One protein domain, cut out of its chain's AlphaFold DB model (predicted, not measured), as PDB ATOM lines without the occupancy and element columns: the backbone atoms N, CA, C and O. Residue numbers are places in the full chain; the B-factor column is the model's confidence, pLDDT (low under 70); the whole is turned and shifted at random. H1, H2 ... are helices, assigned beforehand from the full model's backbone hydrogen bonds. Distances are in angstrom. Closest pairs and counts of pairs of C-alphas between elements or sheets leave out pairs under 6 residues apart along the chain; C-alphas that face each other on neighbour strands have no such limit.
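What this domain is: This is residues 140 to 169 and 345 to 497 of the 497 residues of the protein "Exopolysaccharide inner membrane protein" of Agrobacterium radiobacter (strain K84 / ATCC BAA-868) (UniProt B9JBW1). What is the main picture? The core is a hairpin of two long helices, H5 and H6, with the crossed pair H7 and H8 packed on it; at one end H1 and H2 make a corner, joined to the core through H10. At the opposite end the long unnamed stretch of residues 412 to 442 reaches out as far as Ser 424. What is it made of? The printed part has 183 residues with ten named helices, H1 to H10 in chain order, and no named strand: its class is all helix. It is compact, with a radius of gyration of the C-alphas of 16.2 A and spans of 52 by 35 by 26 A.

How they stand to each other: What does H1 meet? H1, residues 143 to 155, touches H2, residues 160 to 169, with residues 149 to 153 alone, about perpendicular at 84 degrees; their closest C-alphas, Ile 153 and Val 161, are 5.5 A apart. H10, residues 490 to 493, touches H2, with the closest C-alphas, Gly 163 and Leu 492, 4.2 A apart. Which helices form the hairpin? H5, residues 368 to 386, and H6, residues 395 to 411, are a helical hairpin, opposite ways at a shallow tilt of 32 degrees, only just short of steep; the closest C-alphas, Ile 375 and Ala 404, are 6.3 A apart. H4, residues 362 to 365, touches H5, while H3, residues 346 to 349, and H9, residues 481 to 484, touch no helix. Which helix is the hub? H7, residues 443 to 453, touches H5, H6, H10 and H8, residues 459 to 468, but H5 and H6 only just, with 3 pairs of C-alphas within 8 A each. H7 and H8 run opposite ways at a steep tilt of 48 degrees, with the closest C-alphas, Trp 443 and Ala 465, 4.8 A apart. Do the backbones hold helical spacing? Every O i to N i+4 pair is within hydrogen-bond range in H1, H2, H5 and H8, but 11 of 13 in H6 and 6 of 7 in H7; H3, H4, H9 and H10 are too short for such a pair.

Where its parts are: Where do the helices begin and end? H1 begins at C-alpha 143, (-38.109, -35.599, 42.830), and H10 ends at C-alpha 493, (-45.498, -42.876, 37.510). How long are the longer ones? H5 measures 26.4 A, H6 23.8 A and H1 18.4 A from first to last C-alpha.

The domain as a whole: Where is the cut? Residues 170 to 344 are not printed, and C-alphas 169 and 345 are 37.0 A apart. Which links are long? H3 to H4, H6 to H7 and H8 to H9. How confident is the model? The mean pLDDT of the printed part is 97.5, and no printed residue is under 70.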
ATOM      1  N   LEU A 140     -35.615 -42.700  35.770       98.31
ATOM      2  CA  LEU A 140     -36.992 -42.725  35.271       98.31
ATOM      3  C   LEU A 140     -37.919 -41.721  35.980       98.31
ATOM      4  O   LEU A 140     -38.858 -41.220  35.359       98.31
ATOM      5  N   GLN A 141     -37.655 -41.399  37.251       97.81
ATOM      6  CA  GLN A 141     -38.416 -40.418  38.031       97.81
ATOM      7  C   GLN A 141     -37.491 -39.402  38.695       97.81
ATOM      8  O   GLN A 141     -36.488 -39.759  39.321       97.81
ATOM      9  N   SER A 142     -37.893 -38.139  38.614       97.19
ATOM     10  CA  SER A 142     -37.320 -37.028  39.364       97.19
ATOM     11  C   SER A 142     -37.996 -36.843  40.728       97.19
ATOM     12  O   SER A 142     -39.057 -37.405  41.010       97.19
ATOM     13  N   GLN A 143     -37.426 -35.991  41.590       97.00
ATOM     14  CA  GLN A 143     -38.109 -35.599  42.830       97.00
ATOM     15  C   GLN A 143     -39.459 -34.916  42.551       97.00
ATOM     16  O   GLN A 143     -40.433 -35.195  43.246       97.00
ATOM     17  N   ALA A 144     -39.540 -34.089  41.504       97.38
ATOM     18  CA  ALA A 144     -40.780 -33.419  41.115       97.38
ATOM     19  C   ALA A 144     -41.864 -34.416  40.666       97.38
ATOM     20  O   ALA A 144     -43.047 -34.197  40.934       97.38
ATOM     21  N   ASP A 145     -41.474 -35.530  40.037       98.31
ATOM     22  CA  ASP A 145     -42.407 -36.608  39.701       98.31
ATOM     23  C   ASP A 145     -42.988 -37.250  40.962       98.31
ATOM     24  O   ASP A 145     -44.203 -37.404  41.065       98.31
ATOM     25  N   PHE A 146     -42.157 -37.563  41.961       98.50
ATOM     26  CA  PHE A 146     -42.653 -38.113  43.226       98.50
ATOM     27  C   PHE A 146     -43.573 -37.141  43.967       98.50
ATOM     28  O   PHE A 146     -44.620 -37.560  44.459       98.50
ATOM     29  N   ASP A 147     -43.236 -35.851  43.995       98.38
ATOM     30  CA  ASP A 147     -44.079 -34.827  44.617       98.38
ATOM     31  C   ASP A 147     -45.457 -34.746  43.928       98.38
ATOM     32  O   ASP A 147     -46.491 -34.682  44.605       98.38
ATOM     33  N   ARG A 148     -45.495 -34.830  42.585       98.50
ATOM     34  CA  ARG A 148     -46.739 -34.926  41.799       98.50
ATOM     35  C   ARG A 148     -47.538 -36.174  42.170       98.50
ATOM     36  O   ARG A 148     -48.720 -36.059  42.490       98.50
ATOM     37  N   ILE A 149     -46.909 -37.348  42.149       98.62
ATOM     38  CA  ILE A 149     -47.567 -38.636  42.414       98.62
ATOM     39  C   ILE A 149     -48.194 -38.645  43.814       98.62
ATOM     40  O   ILE A 149     -49.362 -39.002  43.976       98.62
ATOM     41  N   ILE A 150     -47.449 -38.197  44.829       98.62
ATOM     42  CA  ILE A 150     -47.926 -38.121  46.218       98.62
ATOM     43  C   ILE A 150     -49.137 -37.189  46.319       98.62
ATOM     44  O   ILE A 150     -50.139 -37.545  46.944       98.62
ATOM     45  N   LYS A 151     -49.079 -36.017  45.674       98.44
ATOM     46  CA  LYS A 151     -50.198 -35.067  45.625       98.44
ATOM     47  C   LYS A 151     -51.435 -35.684  44.961       98.44
ATOM     48  O   LYS A 151     -52.529 -35.551  45.507       98.44
ATOM     49  N   GLN A 152     -51.278 -36.367  43.827       98.38
ATOM     50  CA  GLN A 152     -52.382 -37.019  43.110       98.38
ATOM     51  C   GLN A 152     -53.031 -38.131  43.948       98.38
ATOM     52  O   GLN A 152     -54.256 -38.181  44.057       98.38
ATOM     53  N   ILE A 153     -52.233 -38.978  44.606       98.31
ATOM     54  CA  ILE A 153     -52.750 -40.032  45.492       98.31
ATOM     55  C   ILE A 153     -53.477 -39.422  46.694       98.31
ATOM     56  O   ILE A 153     -54.578 -39.857  47.028       98.31
ATOM     57  N   ALA A 154     -52.903 -38.395  47.328       97.50
ATOM     58  CA  ALA A 154     -53.525 -37.714  48.462       97.50
ATOM     59  C   ALA A 154     -54.851 -37.028  48.085       97.50
ATOM     60  O   ALA A 154     -55.761 -36.951  48.911       97.50
ATOM     61  N   ALA A 155     -54.971 -36.555  46.842       97.88
ATOM     62  CA  ALA A 155     -56.192 -35.971  46.297       97.88
ATOM     63  C   ALA A 155     -57.237 -37.015  45.854       97.88
ATOM     64  O   ALA A 155     -58.378 -36.645  45.578       97.88
ATOM     65  N   GLY A 156     -56.880 -38.302  45.797       97.62
ATOM     66  CA  GLY A 156     -57.757 -39.350  45.279       97.62
ATOM     67  C   GLY A 156     -57.932 -39.300  43.755       97.62
ATOM     68  O   GLY A 156     -58.978 -39.712  43.257       97.62
ATOM     69  N   SER A 157     -56.952 -38.761  43.023       97.88
ATOM     70  CA  SER A 157     -57.034 -38.573  41.572       97.88
ATOM     71  C   SER A 157     -56.899 -39.896  40.815       97.88
ATOM     72  O   SER A 157     -55.918 -40.625  40.975       97.88
ATOM     73  N   GLU A 158     -57.857 -40.180  39.935       97.06
ATOM     74  CA  GLU A 158     -57.742 -41.258  38.949       97.06
ATOM     75  C   GLU A 158     -57.083 -40.746  37.655       97.06
ATOM     76  O   GLU A 158     -57.323 -39.597  37.280       97.06
ATOM     77  N   PRO A 159     -56.290 -41.577  36.949       97.44
ATOM     78  CA  PRO A 159     -56.028 -42.998  37.218       97.44
ATOM     79  C   PRO A 159     -54.874 -43.282  38.206       97.44
ATOM     80  O   PRO A 159     -54.529 -44.445  38.423       97.44
ATOM     81  N   SER A 160     -54.258 -42.262  38.818       97.94
ATOM     82  CA  SER A 160     -53.085 -42.429  39.696       97.94
ATOM     83  C   SER A 160     -53.364 -43.318  40.916       97.94
ATOM     84  O   SER A 160     -52.518 -44.135  41.286       97.94
ATOM     85  N   VAL A 161     -54.560 -43.232  41.514       98.44
ATOM     86  CA  VAL A 161     -54.988 -44.142  42.595       98.44
ATOM     87  C   VAL A 161     -55.061 -45.590  42.106       98.44
ATOM     88  O   VAL A 161     -54.538 -46.483  42.776       98.44
ATOM     89  N   SER A 162     -55.638 -45.842  40.930       98.50
ATOM     90  CA  SER A 162     -55.650 -47.177  40.319       98.50
ATOM     91  C   SER A 162     -54.235 -47.709  40.037       98.50
ATOM     92  O   SER A 162     -53.950 -48.881  40.297       98.50
ATOM     93  N   GLY A 163     -53.320 -46.849  39.578       98.56
ATOM     94  CA  GLY A 163     -51.902 -47.186  39.418       98.56
ATOM     95  C   GLY A 163     -51.220 -47.541  40.746       98.56
ATOM     96  O   GLY A 163     -50.494 -48.532  40.835       98.56
ATOM     97  N   TRP A 164     -51.503 -46.794  41.817       98.75
ATOM     98  CA  TRP A 164     -51.016 -47.118  43.161       98.75
ATOM     99  C   TRP A 164     -51.522 -48.486  43.632       98.75
ATOM    100  O   TRP A 164     -50.753 -49.284  44.171       98.75
ATOM    101  N   GLN A 165     -52.792 -48.805  43.366       98.69
ATOM    102  CA  GLN A 165     -53.358 -50.114  43.690       98.69
ATOM    103  C   GLN A 165     -52.668 -51.256  42.933       98.69
ATOM    104  O   GLN A 165     -52.432 -52.316  43.516       98.69
ATOM    105  N   LYS A 166     -52.284 -51.052  41.666       98.44
ATOM    106  CA  LYS A 166     -51.472 -52.029  40.921       98.44
ATOM    107  C   LYS A 166     -50.134 -52.293  41.607       98.44
ATOM    108  O   LYS A 166     -49.790 -53.453  41.821       98.44
ATOM    109  N   LEU A 167     -49.429 -51.242  42.033       98.75
ATOM    110  CA  LEU A 167     -48.162 -51.385  42.751       98.75
ATOM    111  C   LEU A 167     -48.325 -52.150  44.069       98.75
ATOM    112  O   LEU A 167     -47.575 -53.090  44.323       98.75
ATOM    113  N   ILE A 168     -49.283 -51.776  44.926       98.44
ATOM    114  CA  ILE A 168     -49.350 -52.378  46.267       98.44
ATOM    115  C   ILE A 168     -49.815 -53.837  46.273       98.44
ATOM    116  O   ILE A 168     -49.490 -54.557  47.219       98.44
ATOM    117  N   ASN A 169     -50.545 -54.255  45.236       98.31
ATOM    118  CA  ASN A 169     -51.017 -55.628  45.056       98.31
ATOM    119  C   ASN A 169     -49.981 -56.534  44.371       98.31
ATOM    120  O   ASN A 169     -50.138 -57.756  44.384       98.31
ATOM    121  N   ALA A 345     -28.729 -47.174  17.539       98.75
ATOM    122  CA  ALA A 345     -28.774 -45.764  17.152       98.75
ATOM    123  C   ALA A 345     -30.193 -45.416  16.673       98.75
ATOM    124  O   ALA A 345     -30.799 -46.187  15.924       98.75
ATOM    125  N   LEU A 346     -30.729 -44.254  17.059       98.69
ATOM    126  CA  LEU A 346     -32.151 -43.929  16.868       98.69
ATOM    127  C   LEU A 346     -32.582 -43.991  15.394       98.69
ATOM    128  O   LEU A 346     -33.653 -44.507  15.077       98.69
ATOM    129  N   ASN A 347     -31.721 -43.546  14.478       98.06
ATOM    130  CA  ASN A 347     -31.970 -43.593  13.032       98.06
ATOM    131  C   ASN A 347     -31.843 -44.998  12.408       98.06
ATOM    132  O   ASN A 347     -32.147 -45.163  11.231       98.06
ATOM    133  N   LYS A 348     -31.388 -46.001  13.164       98.38
ATOM    134  CA  LYS A 348     -31.339 -47.417  12.763       98.38
ATOM    135  C   LYS A 348     -32.412 -48.242  13.455       98.38
ATOM    136  O   LYS A 348     -32.970 -49.140  12.836       98.38
ATOM    137  N   THR A 349     -32.763 -47.892  14.689       98.75
ATOM    138  CA  THR A 349     -33.945 -48.435  15.362       98.75
ATOM    139  C   THR A 349     -35.216 -48.035  14.607       98.75
ATOM    140  O   THR A 349     -36.064 -48.882  14.334       98.75
ATOM    141  N   PHE A 350     -35.323 -46.771  14.184       98.62
ATOM    142  CA  PHE A 350     -36.440 -46.237  13.392       98.62
ATOM    143  C   PHE A 350     -35.997 -45.929  11.957       98.62
ATOM    144  O   PHE A 350     -36.026 -44.793  11.489       98.62
ATOM    145  N   TRP A 351     -35.532 -46.961  11.254       96.81
ATOM    146  CA  TRP A 351     -34.757 -46.825  10.015       96.81
ATOM    147  C   TRP A 351     -35.533 -46.360   8.779       96.81
ATOM    148  O   TRP A 351     -34.926 -45.943   7.788       96.81
ATOM    149  N   LYS A 352     -36.868 -46.450   8.793       98.25
ATOM    150  CA  LYS A 352     -37.704 -46.068   7.651       98.25
ATOM    151  C   LYS A 352     -38.896 -45.232   8.083       98.25
ATOM    152  O   LYS A 352     -39.886 -45.762   8.573       98.25
ATOM    153  N   VAL A 353     -38.828 -43.936   7.802       98.19
ATOM    154  CA  VAL A 353     -39.966 -43.017   7.926       98.19
ATOM    155  C   VAL A 353     -40.818 -43.067   6.655       98.19
ATOM    156  O   VAL A 353     -40.293 -43.110   5.534       98.19
ATOM    157  N   TYR A 354     -42.136 -43.085   6.835       98.06
ATOM    158  CA  TYR A 354     -43.136 -43.060   5.772       98.06
ATOM    159  C   TYR A 354     -43.854 -41.720   5.691       98.06
ATOM    160  O   TYR A 354     -43.992 -40.996   6.682       98.06
ATOM    161  N   ASP A 355     -44.412 -41.451   4.512       90.50
ATOM    162  CA  ASP A 355     -45.397 -40.393   4.333       90.50
ATOM    163  C   ASP A 355     -46.554 -40.603   5.326       90.50
ATOM    164  O   ASP A 355     -47.092 -41.705   5.456       90.50
ATOM    165  N   GLY A 356     -46.914 -39.549   6.061       84.56
ATOM    166  CA  GLY A 356     -47.895 -39.618   7.150       84.56
ATOM    167  C   GLY A 356     -47.301 -39.763   8.556       84.56
ATOM    168  O   GLY A 356     -48.069 -39.829   9.510       84.56
ATOM    169  N   GLY A 357     -45.970 -39.768   8.704       91.50
ATOM    170  CA  GLY A 357     -45.310 -39.588  10.005       91.50
ATOM    171  C   GLY A 357     -45.188 -40.852  10.859       91.50
ATOM    172  O   GLY A 357     -45.007 -40.748  12.066       91.50
ATOM    173  N   LEU A 358     -45.277 -42.038  10.250       98.25
ATOM    174  CA  LEU A 358     -44.970 -43.308  10.915       98.25
ATOM    175  C   LEU A 358     -43.531 -43.734  10.610       98.25
ATOM    176  O   LEU A 358     -43.077 -43.569   9.476       98.25
ATOM    177  N   ALA A 359     -42.847 -44.344  11.577       98.75
ATOM    178  CA  ALA A 359     -41.508 -44.895  11.381       98.75
ATOM    179  C   ALA A 359     -41.476 -46.402  11.667       98.75
ATOM    180  O   ALA A 359     -41.876 -46.850  12.736       98.75
ATOM    181  N   GLN A 360     -40.998 -47.195  10.708       98.81
ATOM    182  CA  GLN A 360     -40.835 -48.632  10.886       98.81
ATOM    183  C   GLN A 360     -39.774 -48.915  11.945       98.81
ATOM    184  O   GLN A 360     -38.620 -48.501  11.798       98.81
ATOM    185  N   VAL A 361     -40.161 -49.681  12.959       98.75
ATOM    186  CA  VAL A 361     -39.233 -50.203  13.959       98.75
ATOM    187  C   VAL A 361     -38.431 -51.348  13.338       98.75
ATOM    188  O   VAL A 361     -38.966 -52.179  12.597       98.75
ATOM    189  N   GLN A 362     -37.134 -51.382  13.619       98.38
ATOM    190  CA  GLN A 362     -36.172 -52.324  13.052       98.38
ATOM    191  C   GLN A 362     -36.624 -53.787  13.201       98.38
ATOM    192  O   GLN A 362     -36.539 -54.551  12.238       98.38
ATOM    193  N   GLU A 363     -37.203 -54.152  14.347       98.19
ATOM    194  CA  GLU A 363     -37.646 -55.521  14.644       98.19
ATOM    195  C   GLU A 363     -39.045 -55.890  14.125       98.19
ATOM    196  O   GLU A 363     -39.479 -57.029  14.286       98.19
ATOM    197  N   SER A 364     -39.754 -54.992  13.427       98.50
ATOM    198  CA  SER A 364     -41.150 -55.232  13.008       98.50
ATOM    199  C   SER A 364     -41.361 -56.437  12.092       98.50
ATOM    200  O   SER A 364     -42.453 -57.003  12.072       98.50
ATOM    201  N   GLY A 365     -40.347 -56.852  11.330       98.31
ATOM    202  CA  GLY A 365     -40.434 -58.069  10.518       98.31
ATOM    203  C   GLY A 365     -40.109 -59.357  11.279       98.31
ATOM    204  O   GLY A 365     -40.290 -60.436  10.721       98.31
ATOM    205  N   ARG A 366     -39.604 -59.262  12.516       98.06
ATOM    206  CA  ARG A 366     -39.248 -60.405  13.367       98.06
ATOM    207  C   ARG A 366     -40.492 -60.875  14.111       98.06
ATOM    208  O   ARG A 366     -41.045 -61.926  13.792       98.06
ATOM    209  N   ASP A 367     -40.970 -60.041  15.025       98.44
ATOM    210  CA  ASP A 367     -42.193 -60.227  15.799       98.44
ATOM    211  C   ASP A 367     -42.554 -58.923  16.533       98.44
ATOM    212  O   ASP A 367     -41.768 -57.967  16.611       98.44
ATOM    213  N   GLN A 368     -43.772 -58.868  17.068       98.38
ATOM    214  CA  GLN A 368     -44.246 -57.693  17.795       98.38
ATOM    215  C   GLN A 368     -43.817 -57.671  19.267       98.38
ATOM    216  O   GLN A 368     -43.769 -56.595  19.874       98.38
ATOM    217  N   GLY A 369     -43.437 -58.822  19.828       97.62
ATOM    218  CA  GLY A 369     -42.857 -58.931  21.164       97.62
ATOM    219  C   GLY A 369     -41.590 -58.090  21.311       97.62
ATOM    220  O   GLY A 369     -41.462 -57.352  22.290       97.62
ATOM    221  N   HIS A 370     -40.697 -58.147  20.328       98.50
ATOM    222  CA  HIS A 370     -39.455 -57.381  20.296       98.50
ATOM    223  C   HIS A 370     -39.643 -55.972  19.742       98.50
ATOM    224  O   HIS A 370     -39.071 -55.032  20.278       98.50
ATOM    225  N   THR A 371     -40.536 -55.782  18.767       98.75
ATOM    226  CA  THR A 371     -40.899 -54.429  18.307       98.75
ATOM    227  C   THR A 371     -41.365 -53.546  19.464       98.75
ATOM    228  O   THR A 371     -40.968 -52.392  19.577       98.75
ATOM    229  N   THR A 372     -42.204 -54.082  20.352       98.38
ATOM    230  CA  THR A 372     -42.663 -53.342  21.537       98.38
ATOM    231  C   THR A 372     -41.605 -53.268  22.641       98.38
ATOM    232  O   THR A 372     -41.644 -52.331  23.436       98.38
ATOM    233  N   LEU A 373     -40.638 -54.194  22.683       98.62
ATOM    234  CA  LEU A 373     -39.467 -54.090  23.562       98.62
ATOM    235  C   LEU A 373     -38.558 -52.922  23.152       98.62
ATOM    236  O   LEU A 373     -38.130 -52.168  24.022       98.62
ATOM    237  N   ASP A 374     -38.324 -52.711  21.855       98.81
ATOM    238  CA  ASP A 374     -37.554 -51.559  21.366       98.81
ATOM    239  C   ASP A 374     -38.181 -50.241  21.833       98.81
ATOM    240  O   ASP A 374     -37.494 -49.367  22.360       98.81
ATOM    241  N   ILE A 375     -39.509 -50.121  21.711       98.88
ATOM    242  CA  ILE A 375     -40.252 -48.954  22.203       98.88
ATOM    243  C   ILE A 375     -40.119 -48.808  23.725       98.88
ATOM    244  O   ILE A 375     -39.957 -47.688  24.213       98.88
ATOM    245  N   ALA A 376     -40.142 -49.913  24.478       98.62
ATOM    246  CA  ALA A 376     -39.947 -49.904  25.927       98.62
ATOM    247  C   ALA A 376     -38.579 -49.321  26.316       98.62
ATOM    248  O   ALA A 376     -38.493 -48.419  27.152       98.62
ATOM    249  N   LEU A 377     -37.514 -49.822  25.684       98.88
ATOM    250  CA  LEU A 377     -36.133 -49.444  25.978       98.88
ATOM    251  C   LEU A 377     -35.841 -48.008  25.536       98.88
ATOM    252  O   LEU A 377     -35.293 -47.230  26.317       98.88
ATOM    253  N   VAL A 378     -36.265 -47.617  24.328       98.88
ATOM    254  CA  VAL A 378     -36.140 -46.228  23.854       98.88
ATOM    255  C   VAL A 378     -36.930 -45.277  24.749       98.88
ATOM    256  O   VAL A 378     -36.421 -44.212  25.087       98.88
ATOM    257  N   GLY A 379     -38.141 -45.652  25.172       98.81
ATOM    258  CA  GLY A 379     -38.934 -44.865  26.115       98.81
ATOM    259  C   GLY A 379     -38.178 -44.623  27.423       98.81
ATOM    260  O   GLY A 379     -38.017 -43.474  27.830       98.81
ATOM    261  N   ALA A 380     -37.640 -45.683  28.032       98.81
ATOM    262  CA  ALA A 380     -36.840 -45.582  29.251       98.81
ATOM    263  C   ALA A 380     -35.596 -44.694  29.069       98.81
ATOM    264  O   ALA A 380     -35.326 -43.837  29.909       98.81
ATOM    265  N   ILE A 381     -34.867 -44.851  27.961       98.94
ATOM    266  CA  ILE A 381     -33.709 -44.018  27.601       98.94
ATOM    267  C   ILE A 381     -34.109 -42.544  27.474       98.94
ATOM    268  O   ILE A 381     -33.469 -41.679  28.071       98.94
ATOM    269  N   CYS A 382     -35.183 -42.249  26.737       98.94
ATOM    270  CA  CYS A 382     -35.665 -40.884  26.559       98.94
ATOM    271  C   CYS A 382     -36.080 -40.265  27.895       98.94
ATOM    272  O   CYS A 382     -35.729 -39.121  28.167       98.94
ATOM    273  N   GLN A 383     -36.761 -41.025  28.754       98.88
ATOM    274  CA  GLN A 383     -37.168 -40.554  30.072       98.88
ATOM    275  C   GLN A 383     -35.966 -40.285  30.988       98.88
ATOM    276  O   GLN A 383     -35.926 -39.247  31.646       98.88
ATOM    277  N   MET A 384     -34.969 -41.176  31.017       98.88
ATOM    278  CA  MET A 384     -33.746 -40.964  31.799       98.88
ATOM    279  C   MET A 384     -32.955 -39.749  31.297       98.88
ATOM    280  O   MET A 384     -32.423 -38.990  32.105       98.88
ATOM    281  N   ALA A 385     -32.897 -39.524  29.983       98.81
ATOM    282  CA  ALA A 385     -32.277 -38.329  29.416       98.81
ATOM    283  C   ALA A 385     -33.062 -37.051  29.746       98.81
ATOM    284  O   ALA A 385     -32.475 -36.064  30.198       98.81
ATOM    285  N   TRP A 386     -34.390 -37.101  29.629       98.69
ATOM    286  CA  TRP A 386     -35.288 -35.992  29.937       98.69
ATOM    287  C   TRP A 386     -35.162 -35.536  31.394       98.69
ATOM    288  O   TRP A 386     -35.045 -34.339  31.659       98.69
ATOM    289  N   SER A 387     -35.091 -36.479  32.337       98.38
ATOM    290  CA  SER A 387     -34.854 -36.196  33.760       98.38
ATOM    291  C   SER A 387     -33.522 -35.491  34.035       98.38
ATOM    292  O   SER A 387     -33.361 -34.881  35.091       98.38
ATOM    293  N   GLN A 388     -32.576 -35.553  33.097       98.31
ATOM    294  CA  GLN A 388     -31.290 -34.864  33.164       98.31
ATOM    295  C   GLN A 388     -31.221 -33.603  32.287       98.31
ATOM    296  O   GLN A 388     -30.176 -32.954  32.230       98.31
ATOM    297  N   GLY A 389     -32.326 -33.236  31.631       96.94
ATOM    298  CA  GLY A 389     -32.441 -32.042  30.796       96.94
ATOM    299  C   GLY A 389     -32.079 -32.229  29.321       96.94
ATOM    300  O   GLY A 389     -32.027 -31.231  28.606       96.94
ATOM    301  N   ASP A 390     -31.859 -33.461  28.851       97.94
ATOM    302  CA  ASP A 390     -31.585 -33.754  27.439       97.94
ATOM    303  C   ASP A 390     -32.854 -34.265  26.726       97.94
ATOM    304  O   ASP A 390     -33.451 -35.266  27.126       97.94
ATOM    305  N   ASP A 391     -33.275 -33.588  25.651       98.31
ATOM    306  CA  ASP A 391     -34.527 -33.892  24.935       98.31
ATOM    307  C   ASP A 391     -34.324 -34.916  23.804       98.31
ATOM    308  O   ASP A 391     -34.267 -34.570  22.623       98.31
ATOM    309  N   LEU A 392     -34.229 -36.199  24.166       98.69
ATOM    310  CA  LEU A 392     -34.234 -37.298  23.187       98.69
ATOM    311  C   LEU A 392     -35.627 -37.589  22.609       98.69
ATOM    312  O   LEU A 392     -35.724 -38.122  21.505       98.69
ATOM    313  N   TYR A 393     -36.700 -37.225  23.317       98.69
ATOM    314  CA  TYR A 393     -38.066 -37.366  22.804       98.69
ATOM    315  C   TYR A 393     -38.281 -36.506  21.549       98.69
ATOM    316  O   TYR A 393     -38.874 -36.961  20.573       98.69
ATOM    317  N   GLY A 394     -37.748 -35.282  21.546       98.31
ATOM    318  CA  GLY A 394     -37.836 -34.342  20.428       98.31
ATOM    319  C   GLY A 394     -36.911 -34.634  19.243       98.31
ATOM    320  O   GLY A 394     -37.003 -33.943  18.224       98.31
ATOM    321  N   TYR A 395     -36.024 -35.629  19.343       98.19
ATOM    322  CA  TYR A 395     -35.012 -35.902  18.322       98.19
ATOM    323  C   TYR A 395     -35.616 -36.153  16.932       98.19
ATOM    324  O   TYR A 395     -36.607 -36.873  16.794       98.19
ATOM    325  N   ASP A 396     -34.985 -35.561  15.910       96.88
ATOM    326  CA  ASP A 396     -35.300 -35.721  14.483       96.88
ATOM    327  C   ASP A 396     -36.808 -35.627  14.182       96.88
ATOM    328  O   ASP A 396     -37.421 -36.516  13.596       96.88
ATOM    329  N   ASN A 397     -37.418 -34.532  14.652       96.56
ATOM    330  CA  ASN A 397     -38.850 -34.262  14.514       96.56
ATOM    331  C   ASN A 397     -39.739 -35.334  15.183       96.56
ATOM    332  O   ASN A 397     -40.726 -35.795  14.609       96.56
ATOM    333  N   ASN A 398     -39.406 -35.692  16.428       98.25
ATOM    334  CA  ASN A 398     -40.079 -36.721  17.229       98.25
ATOM    335  C   ASN A 398     -40.051 -38.113  16.567       98.25
ATOM    336  O   ASN A 398     -41.065 -38.816  16.521       98.25
ATOM    337  N   LEU A 399     -38.889 -38.540  16.065       98.69
ATOM    338  CA  LEU A 399     -38.708 -39.851  15.425       98.69
ATOM    339  C   LEU A 399     -39.168 -41.015  16.322       98.69
ATOM    340  O   LEU A 399     -39.783 -41.973  15.852       98.69
ATOM    341  N   VAL A 400     -38.935 -40.899  17.632       98.75
ATOM    342  CA  VAL A 400     -39.396 -41.875  18.628       98.75
ATOM    343  C   VAL A 400     -40.927 -41.941  18.679       98.75
ATOM    344  O   VAL A 400     -41.486 -43.036  18.744       98.75
ATOM    345  N   LEU A 401     -41.629 -40.801  18.603       98.81
ATOM    346  CA  LEU A 401     -43.094 -40.775  18.522       98.81
ATOM    347  C   LEU A 401     -43.591 -41.447  17.238       98.81
ATOM    348  O   LEU A 401     -44.517 -42.251  17.296       98.81
ATOM    349  N   ALA A 402     -42.956 -41.167  16.098       98.88
ATOM    350  CA  ALA A 402     -43.305 -41.794  14.822       98.88
ATOM    351  C   ALA A 402     -43.179 -43.329  14.878       98.88
ATOM    352  O   ALA A 402     -44.027 -44.050  14.340       98.88
ATOM    353  N   GLY A 403     -42.142 -43.836  15.553       98.81
ATOM    354  CA  GLY A 403     -41.948 -45.263  15.806       98.81
ATOM    355  C   GLY A 403     -42.973 -45.855  16.774       98.81
ATOM    356  O   GLY A 403     -43.532 -46.924  16.522       98.81
ATOM    357  N   ALA A 404     -43.273 -45.141  17.859       98.88
ATOM    358  CA  ALA A 404     -44.275 -45.558  18.834       98.88
ATOM    359  C   ALA A 404     -45.687 -45.612  18.229       98.88
ATOM    360  O   ALA A 404     -46.400 -46.591  18.441       98.88
ATOM    361  N   GLU A 405     -46.078 -44.615  17.430       98.88
ATOM    362  CA  GLU A 405     -47.349 -44.604  16.697       98.88
ATOM    363  C   GLU A 405     -47.432 -45.761  15.695       98.88
ATOM    364  O   GLU A 405     -48.479 -46.402  15.591       98.88
ATOM    365  N   TYR A 406     -46.336 -46.080  14.997       98.88
ATOM    366  CA  TYR A 406     -46.269 -47.223  14.083       98.88
ATOM    367  C   TYR A 406     -46.512 -48.546  14.821       98.88
ATOM    368  O   TYR A 406     -47.400 -49.318  14.445       98.88
ATOM    369  N   ALA A 407     -45.759 -48.789  15.897       98.81
ATOM    370  CA  ALA A 407     -45.863 -50.012  16.685       98.81
ATOM    371  C   ALA A 407     -47.242 -50.140  17.350       98.81
ATOM    372  O   ALA A 407     -47.858 -51.209  17.289       98.81
ATOM    373  N   ALA A 408     -47.756 -49.053  17.935       98.81
ATOM    374  CA  ALA A 408     -49.077 -49.017  18.554       98.81
ATOM    375  C   ALA A 408     -50.179 -49.296  17.527       98.81
ATOM    376  O   ALA A 408     -51.037 -50.142  17.769       98.81
ATOM    377  N   LYS A 409     -50.139 -48.644  16.358       98.69
ATOM    378  CA  LYS A 409     -51.140 -48.827  15.299       98.69
ATOM    379  C   LYS A 409     -51.240 -50.288  14.872       98.69
ATOM    380  O   LYS A 409     -52.342 -50.834  14.811       98.69
ATOM    381  N   TYR A 410     -50.100 -50.930  14.621       98.75
ATOM    382  CA  TYR A 410     -50.093 -52.325  14.193       98.75
ATOM    383  C   TYR A 410     -50.584 -53.280  15.286       98.75
ATOM    384  O   TYR A 410     -51.400 -54.165  15.017       98.75
ATOM    385  N   ASN A 411     -50.170 -53.058  16.536       98.69
ATOM    386  CA  ASN A 411     -50.582 -53.878  17.677       98.69
ATOM    387  C   ASN A 411     -52.021 -53.596  18.156       98.69
ATOM    388  O   ASN A 411     -52.608 -54.418  18.852       98.69
ATOM    389  N   LEU A 412     -52.645 -52.496  17.732       98.50
ATOM    390  CA  LEU A 412     -54.093 -52.279  17.863       98.50
ATOM    391  C   LEU A 412     -54.911 -53.022  16.792       98.50
ATOM    392  O   LEU A 412     -56.138 -52.945  16.800       98.50
ATOM    393  N   GLY A 413     -54.250 -53.753  15.888       98.12
ATOM    394  CA  GLY A 413     -54.888 -54.564  14.849       98.12
ATOM    395  C   GLY A 413     -55.081 -53.849  13.510       98.12
ATOM    396  O   GLY A 413     -55.713 -54.409  12.618       98.12
ATOM    397  N   TYR A 414     -54.539 -52.639  13.336       98.31
ATOM    398  CA  TYR A 414     -54.580 -51.921  12.058       98.31
ATOM    399  C   TYR A 414     -53.360 -52.227  11.192       98.31
ATOM    400  O   TYR A 414     -52.318 -52.636  11.695       98.31
ATOM    401  N   ASP A 415     -53.459 -51.968   9.891       97.94
ATOM    402  CA  ASP A 415     -52.333 -52.147   8.974       97.94
ATOM    403  C   ASP A 415     -51.386 -50.939   8.968       97.94
ATOM    404  O   ASP A 415     -51.781 -49.777   9.151       97.94
ATOM    405  N   VAL A 416     -50.115 -51.229   8.706       98.50
ATOM    406  CA  VAL A 416     -49.033 -50.253   8.559       98.50
ATOM    407  C   VAL A 416     -48.230 -50.553   7.290       98.50
ATOM    408  O   VAL A 416     -48.161 -51.712   6.873       98.50
ATOM    409  N   PRO A 417     -47.641 -49.536   6.637       98.19
ATOM    410  CA  PRO A 417     -46.728 -49.773   5.522       98.19
ATOM    411  C   PRO A 417     -45.483 -50.530   5.996       98.19
ATOM    412  O   PRO A 417     -44.996 -50.288   7.093       98.19
ATOM    413  N   TYR A 418     -44.935 -51.407   5.158       98.56
ATOM    414  CA  TYR A 418     -43.709 -52.135   5.473       98.56
ATOM    415  C   TYR A 418     -42.752 -52.131   4.280       98.56
ATOM    416  O   TYR A 418     -43.144 -52.406   3.145       98.56
ATOM    417  N   THR A 419     -41.487 -51.833   4.549       98.62
ATOM    418  CA  THR A 419     -40.379 -51.852   3.600       98.62
ATOM    419  C   THR A 419     -39.490 -53.008   4.009       98.62
ATOM    420  O   THR A 419     -39.151 -53.131   5.187       98.62
ATOM    421  N   THR A 420     -39.114 -53.845   3.038       98.50
ATOM    422  CA  THR A 420     -38.235 -54.996   3.262       98.50
ATOM    423  C   THR A 420     -37.010 -54.592   4.072       98.50
ATOM    424  O   THR A 420     -36.203 -53.786   3.608       98.50
ATOM    425  N   TYR A 421     -36.869 -55.174   5.262       98.06
ATOM    426  CA  TYR A 421     -35.693 -55.003   6.099       98.06
ATOM    427  C   TYR A 421     -34.643 -56.059   5.746       98.06
ATOM    428  O   TYR A 421     -34.968 -57.223   5.492       98.06
ATOM    429  N   LYS A 422     -33.372 -55.662   5.728       96.56
ATOM    430  CA  LYS A 422     -32.249 -56.564   5.484       96.56
ATOM    431  C   LYS A 422     -31.050 -56.138   6.319       96.56
ATOM    432  O   LYS A 422     -30.644 -54.984   6.243       96.56
ATOM    433  N   ASN A 423     -30.459 -57.094   7.024       95.00
ATOM    434  CA  ASN A 423     -29.151 -56.957   7.657       95.00
ATOM    435  C   ASN A 423     -28.218 -58.074   7.161       95.00
ATOM    436  O   ASN A 423     -28.490 -58.747   6.159       95.00
ATOM    437  N   SER A 424     -27.091 -58.253   7.838       95.88
ATOM    438  CA  SER A 424     -26.109 -59.276   7.501       95.88
ATOM    439  C   SER A 424     -26.522 -60.723   7.796       95.88
ATOM    440  O   SER A 424     -25.803 -61.620   7.353       95.88
ATOM    441  N   ASP A 425     -27.644 -60.946   8.485       93.19
ATOM    442  CA  ASP A 425     -28.126 -62.269   8.903       93.19
ATOM    443  C   ASP A 425     -29.444 -62.662   8.214       93.19
ATOM    444  O   ASP A 425     -29.585 -63.763   7.685       93.19
ATOM    445  N   VAL A 426     -30.405 -61.737   8.135       95.19
ATOM    446  CA  VAL A 426     -31.762 -62.016   7.658       95.19
ATOM    447  C   VAL A 426     -32.261 -61.016   6.614       95.19
ATOM    448  O   VAL A 426     -31.761 -59.904   6.442       95.19
ATOM    449  N   THR A 427     -33.302 -61.424   5.890       97.81
ATOM    450  CA  THR A 427     -34.115 -60.551   5.035       97.81
ATOM    451  C   THR A 427     -35.582 -60.777   5.375       97.81
ATOM    452  O   THR A 427     -36.073 -61.898   5.275       97.81
ATOM    453  N   GLN A 428     -36.280 -59.715   5.764       97.69
ATOM    454  CA  GLN A 428     -37.687 -59.735   6.153       97.69
ATOM    455  C   GLN A 428     -38.483 -58.927   5.138       97.69
ATOM    456  O   GLN A 428     -38.334 -57.713   5.043       97.69
ATOM    457  N   THR A 429     -39.298 -59.603   4.333       98.19
ATOM    458  CA  THR A 429     -40.039 -58.978   3.224       98.19
ATOM    459  C   THR A 429     -41.437 -58.502   3.609       98.19
ATOM    460  O   THR A 429     -42.122 -57.907   2.784       98.19
ATOM    461  N   ALA A 430     -41.877 -58.785   4.835       98.25
ATOM    462  CA  ALA A 430     -43.178 -58.401   5.362       98.25
ATOM    463  C   ALA A 430     -43.087 -58.150   6.872       98.25
ATOM    464  O   ALA A 430     -42.192 -58.672   7.541       98.25
ATOM    465  N   ILE A 431     -44.034 -57.371   7.393       98.62
ATOM    466  CA  ILE A 431     -44.254 -57.245   8.832       98.62
ATOM    467  C   ILE A 431     -44.728 -58.588   9.406       98.62
ATOM    468  O   ILE A 431     -45.462 -59.323   8.743       98.62
ATOM    469  N   SER A 432     -44.283 -58.922  10.617       98.50
ATOM    470  CA  SER A 432     -44.628 -60.185  11.273       98.50
ATOM    471  C   SER A 432     -45.907 -60.058  12.098       98.50
ATOM    472  O   SER A 432     -46.003 -59.181  12.956       98.50
ATOM    473  N   GLU A 433     -46.847 -60.984  11.887       98.50
ATOM    474  CA  GLU A 433     -48.056 -61.150  12.714       98.50
ATOM    475  C   GLU A 433     -47.764 -61.840  14.061       98.50
ATOM    476  O   GLU A 433     -48.645 -61.912  14.920       98.50
ATOM    477  N   ALA A 434     -46.551 -62.371  14.263       98.56
ATOM    478  CA  ALA A 434     -46.182 -63.029  15.513       98.56
ATOM    479  C   ALA A 434     -46.277 -62.043  16.687       98.56
ATOM    480  O   ALA A 434     -45.769 -60.922  16.616       98.56
ATOM    481  N   ASP A 435     -46.952 -62.473  17.754       96.88
ATOM    482  CA  ASP A 435     -47.232 -61.693  18.965       96.88
ATOM    483  C   ASP A 435     -47.982 -60.370  18.731       96.88
ATOM    484  O   ASP A 435     -47.954 -59.473  19.579       96.88
ATOM    485  N   ARG A 436     -48.679 -60.216  17.596       98.19
ATOM    486  CA  ARG A 436     -49.454 -59.002  17.321       98.19
ATOM    487  C   ARG A 436     -50.517 -58.777  18.392       98.19
ATOM    488  O   ARG A 436     -51.333 -59.647  18.686       98.19
ATOM    489  N   GLY A 437     -50.516 -57.571  18.948       96.62
ATOM    490  CA  GLY A 437     -51.376 -57.196  20.065       96.62
ATOM    491  C   GLY A 437     -50.781 -57.491  21.434       96.62
ATOM    492  O   GLY A 437     -51.504 -57.356  22.422       96.62
ATOM    493  N   THR A 438     -49.494 -57.851  21.501       94.56
ATOM    494  CA  THR A 438     -48.760 -57.993  22.760       94.56
ATOM    495  C   THR A 438     -48.905 -56.751  23.639       94.56
ATOM    496  O   THR A 438     -48.953 -55.611  23.166       94.56
ATOM    497  N   GLU A 439     -49.003 -56.979  24.943       94.38
ATOM    498  CA  GLU A 439     -49.272 -55.948  25.935       94.38
ATOM    499  C   GLU A 439     -48.036 -55.755  26.820       94.38
ATOM    500  O   GLU A 439     -47.589 -56.685  27.489       94.38
ATOM    501  N   ARG A 440     -47.484 -54.533  26.827       95.19
ATOM    502  CA  ARG A 440     -46.357 -54.108  27.675       95.19
ATOM    503  C   ARG A 440     -46.676 -52.768  28.357       95.19
ATOM    504  O   ARG A 440     -47.289 -51.920  27.709       95.19
ATOM    505  N   PRO A 441     -46.247 -52.537  29.615       96.00
ATOM    506  CA  PRO A 441     -46.536 -51.321  30.386       96.00
ATOM    507  C   PRO A 441     -45.621 -50.152  29.987       96.00
ATOM    508  O   PRO A 441     -44.719 -49.773  30.736       96.00
ATOM    509  N   ILE A 442     -45.783 -49.648  28.765       95.94
ATOM    510  CA  ILE A 442     -44.863 -48.669  28.159       95.94
ATOM    511  C   ILE A 442     -45.578 -47.431  27.617       95.94
ATOM    512  O   ILE A 442     -44.937 -46.435  27.284       95.94
ATOM    513  N   TRP A 443     -46.905 -47.477  27.505       98.38
ATOM    514  CA  TRP A 443     -47.662 -46.506  26.720       98.38
ATOM    515  C   TRP A 443     -47.979 -45.250  27.518       98.38
ATOM    516  O   TRP A 443     -48.044 -44.167  26.944       98.38
ATOM    517  N   GLU A 444     -48.116 -45.362  28.840       98.25
ATOM    518  CA  GLU A 444     -48.381 -44.217  29.716       98.25
ATOM    519  C   GLU A 444     -47.263 -43.182  29.699       98.25
ATOM    520  O   GLU A 444     -47.537 -41.984  29.662       98.25
ATOM    521  N   MET A 445     -46.009 -43.633  29.687       98.44
ATOM    522  CA  MET A 445     -44.846 -42.750  29.606       98.44
ATOM    523  C   MET A 445     -44.892 -41.910  28.324       98.44
ATOM    524  O   MET A 445     -44.798 -40.685  28.370       98.44
ATOM    525  N   LEU A 446     -45.099 -42.570  27.183       98.81
ATOM    526  CA  LEU A 446     -45.128 -41.924  25.872       98.81
ATOM    527  C   LEU A 446     -46.353 -41.020  25.715       98.81
ATOM    528  O   LEU A 446     -46.226 -39.892  25.244       98.81
ATOM    529  N   TYR A 447     -47.527 -41.487  26.145       98.88
ATOM    530  CA  TYR A 447     -48.761 -40.707  26.120       98.88
ATOM    531  C   TYR A 447     -48.620 -39.419  26.933       98.88
ATOM    532  O   TYR A 447     -48.889 -38.333  26.425       98.88
ATOM    533  N   ASN A 448     -48.176 -39.516  28.189       98.81
ATOM    534  CA  ASN A 448     -48.083 -38.339  29.044       98.81
ATOM    535  C   ASN A 448     -47.004 -37.367  28.552       98.81
ATOM    536  O   ASN A 448     -47.225 -36.157  28.589       98.81
ATOM    537  N   HIS A 449     -45.882 -37.863  28.024       98.81
ATOM    538  CA  HIS A 449     -44.866 -36.991  27.438       98.81
ATOM    539  C   HIS A 449     -45.376 -36.281  26.173       98.81
ATOM    540  O   HIS A 449     -45.371 -35.054  26.093       98.81
ATOM    541  N   TYR A 450     -45.823 -37.022  25.161       98.81
ATOM    542  CA  TYR A 450     -46.132 -36.418  23.865       98.81
ATOM    543  C   TYR A 450     -47.496 -35.731  23.830       98.81
ATOM    544  O   TYR A 450     -47.609 -34.626  23.304       98.81
ATOM    545  N   VAL A 451     -48.526 -36.348  24.404       98.75
ATOM    546  CA  VAL A 451     -49.902 -35.844  24.300       98.75
ATOM    547  C   VAL A 451     -50.184 -34.819  25.383       98.75
ATOM    548  O   VAL A 451     -50.624 -33.715  25.080       98.75
ATOM    549  N   VAL A 452     -49.914 -35.157  26.646       98.56
ATOM    550  CA  VAL A 452     -50.293 -34.283  27.766       98.56
ATOM    551  C   VAL A 452     -49.303 -33.130  27.928       98.56
ATOM    552  O   VAL A 452     -49.712 -31.973  27.954       98.56
ATOM    553  N   LEU A 453     -47.999 -33.420  27.992       98.44
ATOM    554  CA  LEU A 453     -46.974 -32.396  28.209       98.44
ATOM    555  C   LEU A 453     -46.685 -31.567  26.950       98.44
ATOM    556  O   LEU A 453     -46.607 -30.342  27.037       98.44
ATOM    557  N   LYS A 454     -46.485 -32.212  25.794       98.38
ATOM    558  CA  LYS A 454     -46.111 -31.517  24.546       98.38
ATOM    559  C   LYS A 454     -47.314 -31.101  23.688       98.38
ATOM    560  O   LYS A 454     -47.135 -30.295  22.777       98.38
ATOM    561  N   GLY A 455     -48.522 -31.599  23.970       98.31
ATOM    562  CA  GLY A 455     -49.735 -31.243  23.223       98.31
ATOM    563  C   GLY A 455     -49.767 -31.773  21.785       98.31
ATOM    564  O   GLY A 455     -50.412 -31.163  20.935       98.31
ATOM    565  N   LEU A 456     -49.034 -32.852  21.492       98.31
ATOM    566  CA  LEU A 456     -48.960 -33.453  20.160       98.31
ATOM    567  C   LEU A 456     -50.069 -34.487  19.939       98.31
ATOM    568  O   LEU A 456     -50.494 -35.185  20.861       98.31
ATOM    569  N   ASP A 457     -50.477 -34.642  18.680       97.56
ATOM    570  CA  ASP A 457     -51.409 -35.689  18.271       97.56
ATOM    571  C   ASP A 457     -50.694 -37.047  18.192       97.56
ATOM    572  O   ASP A 457     -49.837 -37.267  17.337       97.56
ATOM    573  N   ALA A 458     -51.080 -37.976  19.068       98.38
ATOM    574  CA  ALA A 458     -50.595 -39.360  19.079       98.38
ATOM    575  C   ALA A 458     -51.767 -40.338  19.295       98.38
ATOM    576  O   ALA A 458     -51.962 -40.856  20.404       98.38
ATOM    577  N   PRO A 459     -52.643 -40.527  18.290       98.56
ATOM    578  CA  PRO A 459     -53.897 -41.254  18.467       98.56
ATOM    579  C   PRO A 459     -53.699 -42.737  18.802       98.56
ATOM    580  O   PRO A 459     -54.472 -43.276  19.597       98.56
ATOM    581  N   ASN A 460     -52.686 -43.408  18.243       98.69
ATOM    582  CA  ASN A 460     -52.484 -44.838  18.482       98.69
ATOM    583  C   ASN A 460     -51.842 -45.088  19.849       98.69
ATOM    584  O   ASN A 460     -52.301 -45.960  20.583       98.69
ATOM    585  N   VAL A 461     -50.850 -44.285  20.239       98.81
ATOM    586  CA  VAL A 461     -50.266 -44.301  21.587       98.81
ATOM    587  C   VAL A 461     -51.342 -43.987  22.629       98.81
ATOM    588  O   VAL A 461     -51.457 -44.705  23.621       98.81
ATOM    589  N   SER A 462     -52.192 -42.984  22.380       98.81
ATOM    590  CA  SER A 462     -53.321 -42.650  23.263       98.81
ATOM    591  C   SER A 462     -54.304 -43.807  23.415       98.81
ATOM    592  O   SER A 462     -54.710 -44.133  24.532       98.81
ATOM    593  N   ALA A 463     -54.679 -44.448  22.305       98.75
ATOM    594  CA  ALA A 463     -55.589 -45.586  22.319       98.75
ATOM    595  C   ALA A 463     -54.989 -46.792  23.059       98.75
ATOM    596  O   ALA A 463     -55.696 -47.442  23.830       98.75
ATOM    597  N   PHE A 464     -53.694 -47.068  22.883       98.19
ATOM    598  CA  PHE A 464     -53.030 -48.172  23.575       98.19
ATOM    599  C   PHE A 464     -52.871 -47.902  25.075       98.19
ATOM    600  O   PHE A 464     -53.191 -48.773  25.886       98.19
ATOM    601  N   ALA A 465     -52.478 -46.683  25.461       98.44
ATOM    602  CA  ALA A 465     -52.431 -46.274  26.865       98.44
ATOM    603  C   ALA A 465     -53.813 -46.408  27.524       98.44
ATOM    604  O   ALA A 465     -53.938 -46.971  28.610       98.44
ATOM    605  N   ALA A 466     -54.879 -45.972  26.844       98.19
ATOM    606  CA  ALA A 466     -56.247 -46.139  27.330       98.19
ATOM    607  C   ALA A 466     -56.667 -47.615  27.452       98.19
ATOM    608  O   ALA A 466     -57.331 -47.967  28.424       98.19
ATOM    609  N   LYS A 467     -56.267 -48.473  26.503       97.25
ATOM    610  CA  LYS A 467     -56.542 -49.918  26.530       97.25
ATOM    611  C   LYS A 467     -55.887 -50.601  27.735       97.25
ATOM    612  O   LYS A 467     -56.500 -51.489  28.322       97.25
ATOM    613  N   LEU A 468     -54.655 -50.217  28.080       96.38
ATOM    614  CA  LEU A 468     -53.840 -50.944  29.057       96.38
ATOM    615  C   LEU A 468     -53.990 -50.457  30.506       96.38
ATOM    616  O   LEU A 468     -53.600 -51.159  31.440       96.38
ATOM    617  N   ARG A 469     -54.547 -49.261  30.706       96.75
ATOM    618  CA  ARG A 469     -54.727 -48.654  32.030       96.75
ATOM    619  C   ARG A 469     -55.544 -49.534  32.996       96.75
ATOM    620  O   ARG A 469     -56.611 -50.019  32.620       96.75
ATOM    621  N   PRO A 470     -55.146 -49.630  34.282       98.06
ATOM    622  CA  PRO A 470     -53.877 -49.167  34.850       98.06
ATOM    623  C   PRO A 470     -52.719 -50.143  34.556       98.06
ATOM    624  O   PRO A 470     -52.841 -51.347  34.796       98.06
ATOM    625  N   GLU A 471     -51.580 -49.609  34.109       97.88
ATOM    626  CA  GLU A 471     -50.359 -50.376  33.845       97.88
ATOM    627  C   GLU A 471     -49.729 -50.905  35.146       97.88
ATOM    628  O   GLU A 471     -49.539 -50.167  36.117       97.88
ATOM    629  N   GLY A 472     -49.404 -52.199  35.153       96.94
ATOM    630  CA  GLY A 472     -48.707 -52.887  36.240       96.94
ATOM    631  C   GLY A 472     -47.195 -52.949  36.025       96.94
ATOM    632  O   GLY A 472     -46.647 -52.269  35.159       96.94
ATOM    633  N   GLY A 473     -46.513 -53.800  36.781       96.06
ATOM    634  CA  GLY A 473     -45.071 -54.034  36.652       96.06
ATOM    635  C   GLY A 473     -44.710 -55.459  37.052       96.06
ATOM    636  O   GLY A 473     -45.602 -56.275  37.264       96.06
ATOM    637  N   GLY A 474     -43.416 -55.773  37.133       92.88
ATOM    638  CA  GLY A 474     -42.865 -57.040  37.646       92.88
ATOM    639  C   GLY A 474     -43.790 -58.265  37.564       92.88
ATOM    640  O   GLY A 474     -44.484 -58.586  38.535       92.88
ATOM    641  N   GLY A 475     -43.795 -58.955  36.424       93.75
ATOM    642  CA  GLY A 475     -44.532 -60.207  36.237       93.75
ATOM    643  C   GLY A 475     -46.023 -60.081  35.902       93.75
ATOM    644  O   GLY A 475     -46.630 -61.094  35.553       93.75
ATOM    645  N   ASP A 476     -46.610 -58.877  35.940       96.06
ATOM    646  CA  ASP A 476     -48.007 -58.643  35.523       96.06
ATOM    647  C   ASP A 476     -48.243 -58.944  34.027       96.06
ATOM    648  O   ASP A 476     -49.376 -59.172  33.611       96.06
ATOM    649  N   TYR A 477     -47.167 -59.006  33.232       95.19
ATOM    650  CA  TYR A 477     -47.175 -59.237  31.779       95.19
ATOM    651  C   TYR A 477     -46.538 -60.578  31.384       95.19
ATOM    652  O   TYR A 477     -46.084 -60.765  30.258       95.19
ATOM    653  N   GLY A 478     -46.482 -61.523  32.326       93.88
ATOM    654  CA  GLY A 478     -45.986 -62.880  32.106       93.88
ATOM    655  C   GLY A 478     -44.881 -63.289  33.087       93.88
ATOM    656  O   GLY A 478     -44.178 -62.443  33.636       93.88
ATOM    657  N   PRO A 479     -44.702 -64.599  33.338       91.81
ATOM    658  CA  PRO A 479     -43.739 -65.088  34.327       91.81
ATOM    659  C   PRO A 479     -42.290 -65.150  33.813       91.81
ATOM    660  O   PRO A 479     -41.374 -65.319  34.616       91.81
ATOM    661  N   ASN A 480     -42.095 -65.042  32.497       91.94
ATOM    662  CA  ASN A 480     -40.801 -65.149  31.815       91.94
ATOM    663  C   ASN A 480     -40.174 -63.761  31.613       91.94
ATOM    664  O   ASN A 480     -40.842 -62.765  31.883       91.94
ATOM    665  N   SER A 481     -38.947 -63.690  31.068       85.94
ATOM    666  CA  SER A 481     -38.208 -62.421  30.874       85.94
ATOM    667  C   SER A 481     -39.064 -61.299  30.288       85.94
ATOM    668  O   SER A 481     -39.039 -60.207  30.828       85.94
ATOM    669  N   GLY A 482     -39.914 -61.584  29.291       89.56
ATOM    670  CA  GLY A 482     -40.807 -60.590  28.672       89.56
ATOM    671  C   GLY A 482     -41.631 -59.745  29.656       89.56
ATOM    672  O   GLY A 482     -41.802 -58.542  29.452       89.56
ATOM    673  N   GLY A 483     -42.093 -60.344  30.759       93.25
ATOM    674  CA  GLY A 483     -42.846 -59.654  31.814       93.25
ATOM    675  C   GLY A 483     -41.989 -58.831  32.789       93.25
ATOM    676  O   GLY A 483     -42.539 -58.229  33.713       93.25
ATOM    677  N   TYR A 484     -40.670 -58.832  32.591       96.69
ATOM    678  CA  TYR A 484     -39.636 -58.190  33.408       96.69
ATOM    679  C   TYR A 484     -38.563 -57.489  32.556       96.69
ATOM    680  O   TYR A 484     -37.531 -57.127  33.093       96.69
ATOM    681  N   ASP A 485     -38.758 -57.311  31.245       95.44
ATOM    682  CA  ASP A 485     -37.806 -56.536  30.431       95.44
ATOM    683  C   ASP A 485     -38.005 -55.010  30.610       95.44
ATOM    684  O   ASP A 485     -37.202 -54.198  30.141       95.44
ATOM    685  N   GLN A 486     -39.093 -54.626  31.290       94.31
ATOM    686  CA  GLN A 486     -39.446 -53.259  31.652       94.31
ATOM    687  C   GLN A 486     -39.963 -53.165  33.093       94.31
ATOM    688  O   GLN A 486     -40.732 -54.015  33.551       94.31
ATOM    689  N   LEU A 487     -39.635 -52.061  33.769       96.50
ATOM    690  CA  LEU A 487     -40.026 -51.813  35.162       96.50
ATOM    691  C   LEU A 487     -41.532 -51.553  35.369       96.50
ATOM    692  O   LEU A 487     -42.083 -51.917  36.411       96.50
ATOM    693  N   GLY A 488     -42.203 -50.951  34.382       96.62
ATOM    694  CA  GLY A 488     -43.652 -50.727  34.374       96.62
ATOM    695  C   GLY A 488     -44.166 -49.664  35.356       96.62
ATOM    696  O   GLY A 488     -43.495 -48.674  35.644       96.62
ATOM    697  N   TYR A 489     -45.396 -49.871  35.839       98.50
ATOM    698  CA  TYR A 489     -46.191 -48.970  36.687       98.50
ATOM    699  C   TYR A 489     -46.491 -47.604  36.049       98.50
ATOM    700  O   TYR A 489     -46.660 -46.606  36.753       98.50
ATOM    701  N   GLY A 490     -46.574 -47.528  34.720       98.00
ATOM    702  CA  GLY A 490     -46.614 -46.251  34.015       98.00
ATOM    703  C   GLY A 490     -47.809 -45.360  34.368       98.00
ATOM    704  O   GLY A 490     -47.635 -44.152  34.524       98.00
ATOM    705  N   THR A 491     -48.990 -45.940  34.616       98.56
ATOM    706  CA  THR A 491     -50.180 -45.188  35.058       98.56
ATOM    707  C   THR A 491     -49.951 -44.467  36.382       98.56
ATOM    708  O   THR A 491     -50.441 -43.359  36.579       98.56
ATOM    709  N   LEU A 492     -49.191 -45.071  37.297       98.69
ATOM    710  CA  LEU A 492     -48.818 -44.432  38.555       98.69
ATOM    711  C   LEU A 492     -47.754 -43.353  38.334       98.69
ATOM    712  O   LEU A 492     -47.836 -42.287  38.930       98.69
ATOM    713  N   LEU A 493     -46.736 -43.654  37.529       98.44
ATOM    714  CA  LEU A 493     -45.498 -42.876  37.510       98.44
ATOM    715  C   LEU A 493     -45.549 -41.658  36.581       98.44
ATOM    716  O   LEU A 493     -44.946 -40.628  36.891       98.44
ATOM    717  N   TYR A 494     -46.270 -41.751  35.464       98.38
ATOM    718  CA  TYR A 494     -46.198 -40.750  34.395       98.38
ATOM    719  C   TYR A 494     -47.458 -39.907  34.231       98.38
ATOM    720  O   TYR A 494     -47.386 -38.902  33.536       98.38
ATOM    721  N   THR A 495     -48.579 -40.258  34.874       98.19
ATOM    722  CA  THR A 495     -49.823 -39.473  34.784       98.19
ATOM    723  C   THR A 495     -49.584 -38.018  35.195       98.19
ATOM    724  O   THR A 495     -49.209 -37.729  36.337       98.19
ATOM    725  N   LEU A 496     -49.797 -37.100  34.253       97.31
ATOM    726  CA  LEU A 496     -49.719 -35.653  34.466       97.31
ATOM    727  C   LEU A 496     -51.100 -35.061  34.802       97.31
ATOM    728  O   LEU A 496     -52.123 -35.693  34.540       97.31
ATOM    729  N   ASP A 497     -51.088 -33.882  35.436       84.81
ATOM    730  CA  ASP A 497     -52.284 -33.122  35.855       84.81
ATOM    731  C   ASP A 497     -52.992 -32.429  34.675       84.81
ATOM    732  O   ASP A 497     -52.288 -31.978  33.740       84.81
TER     733      ASP A 497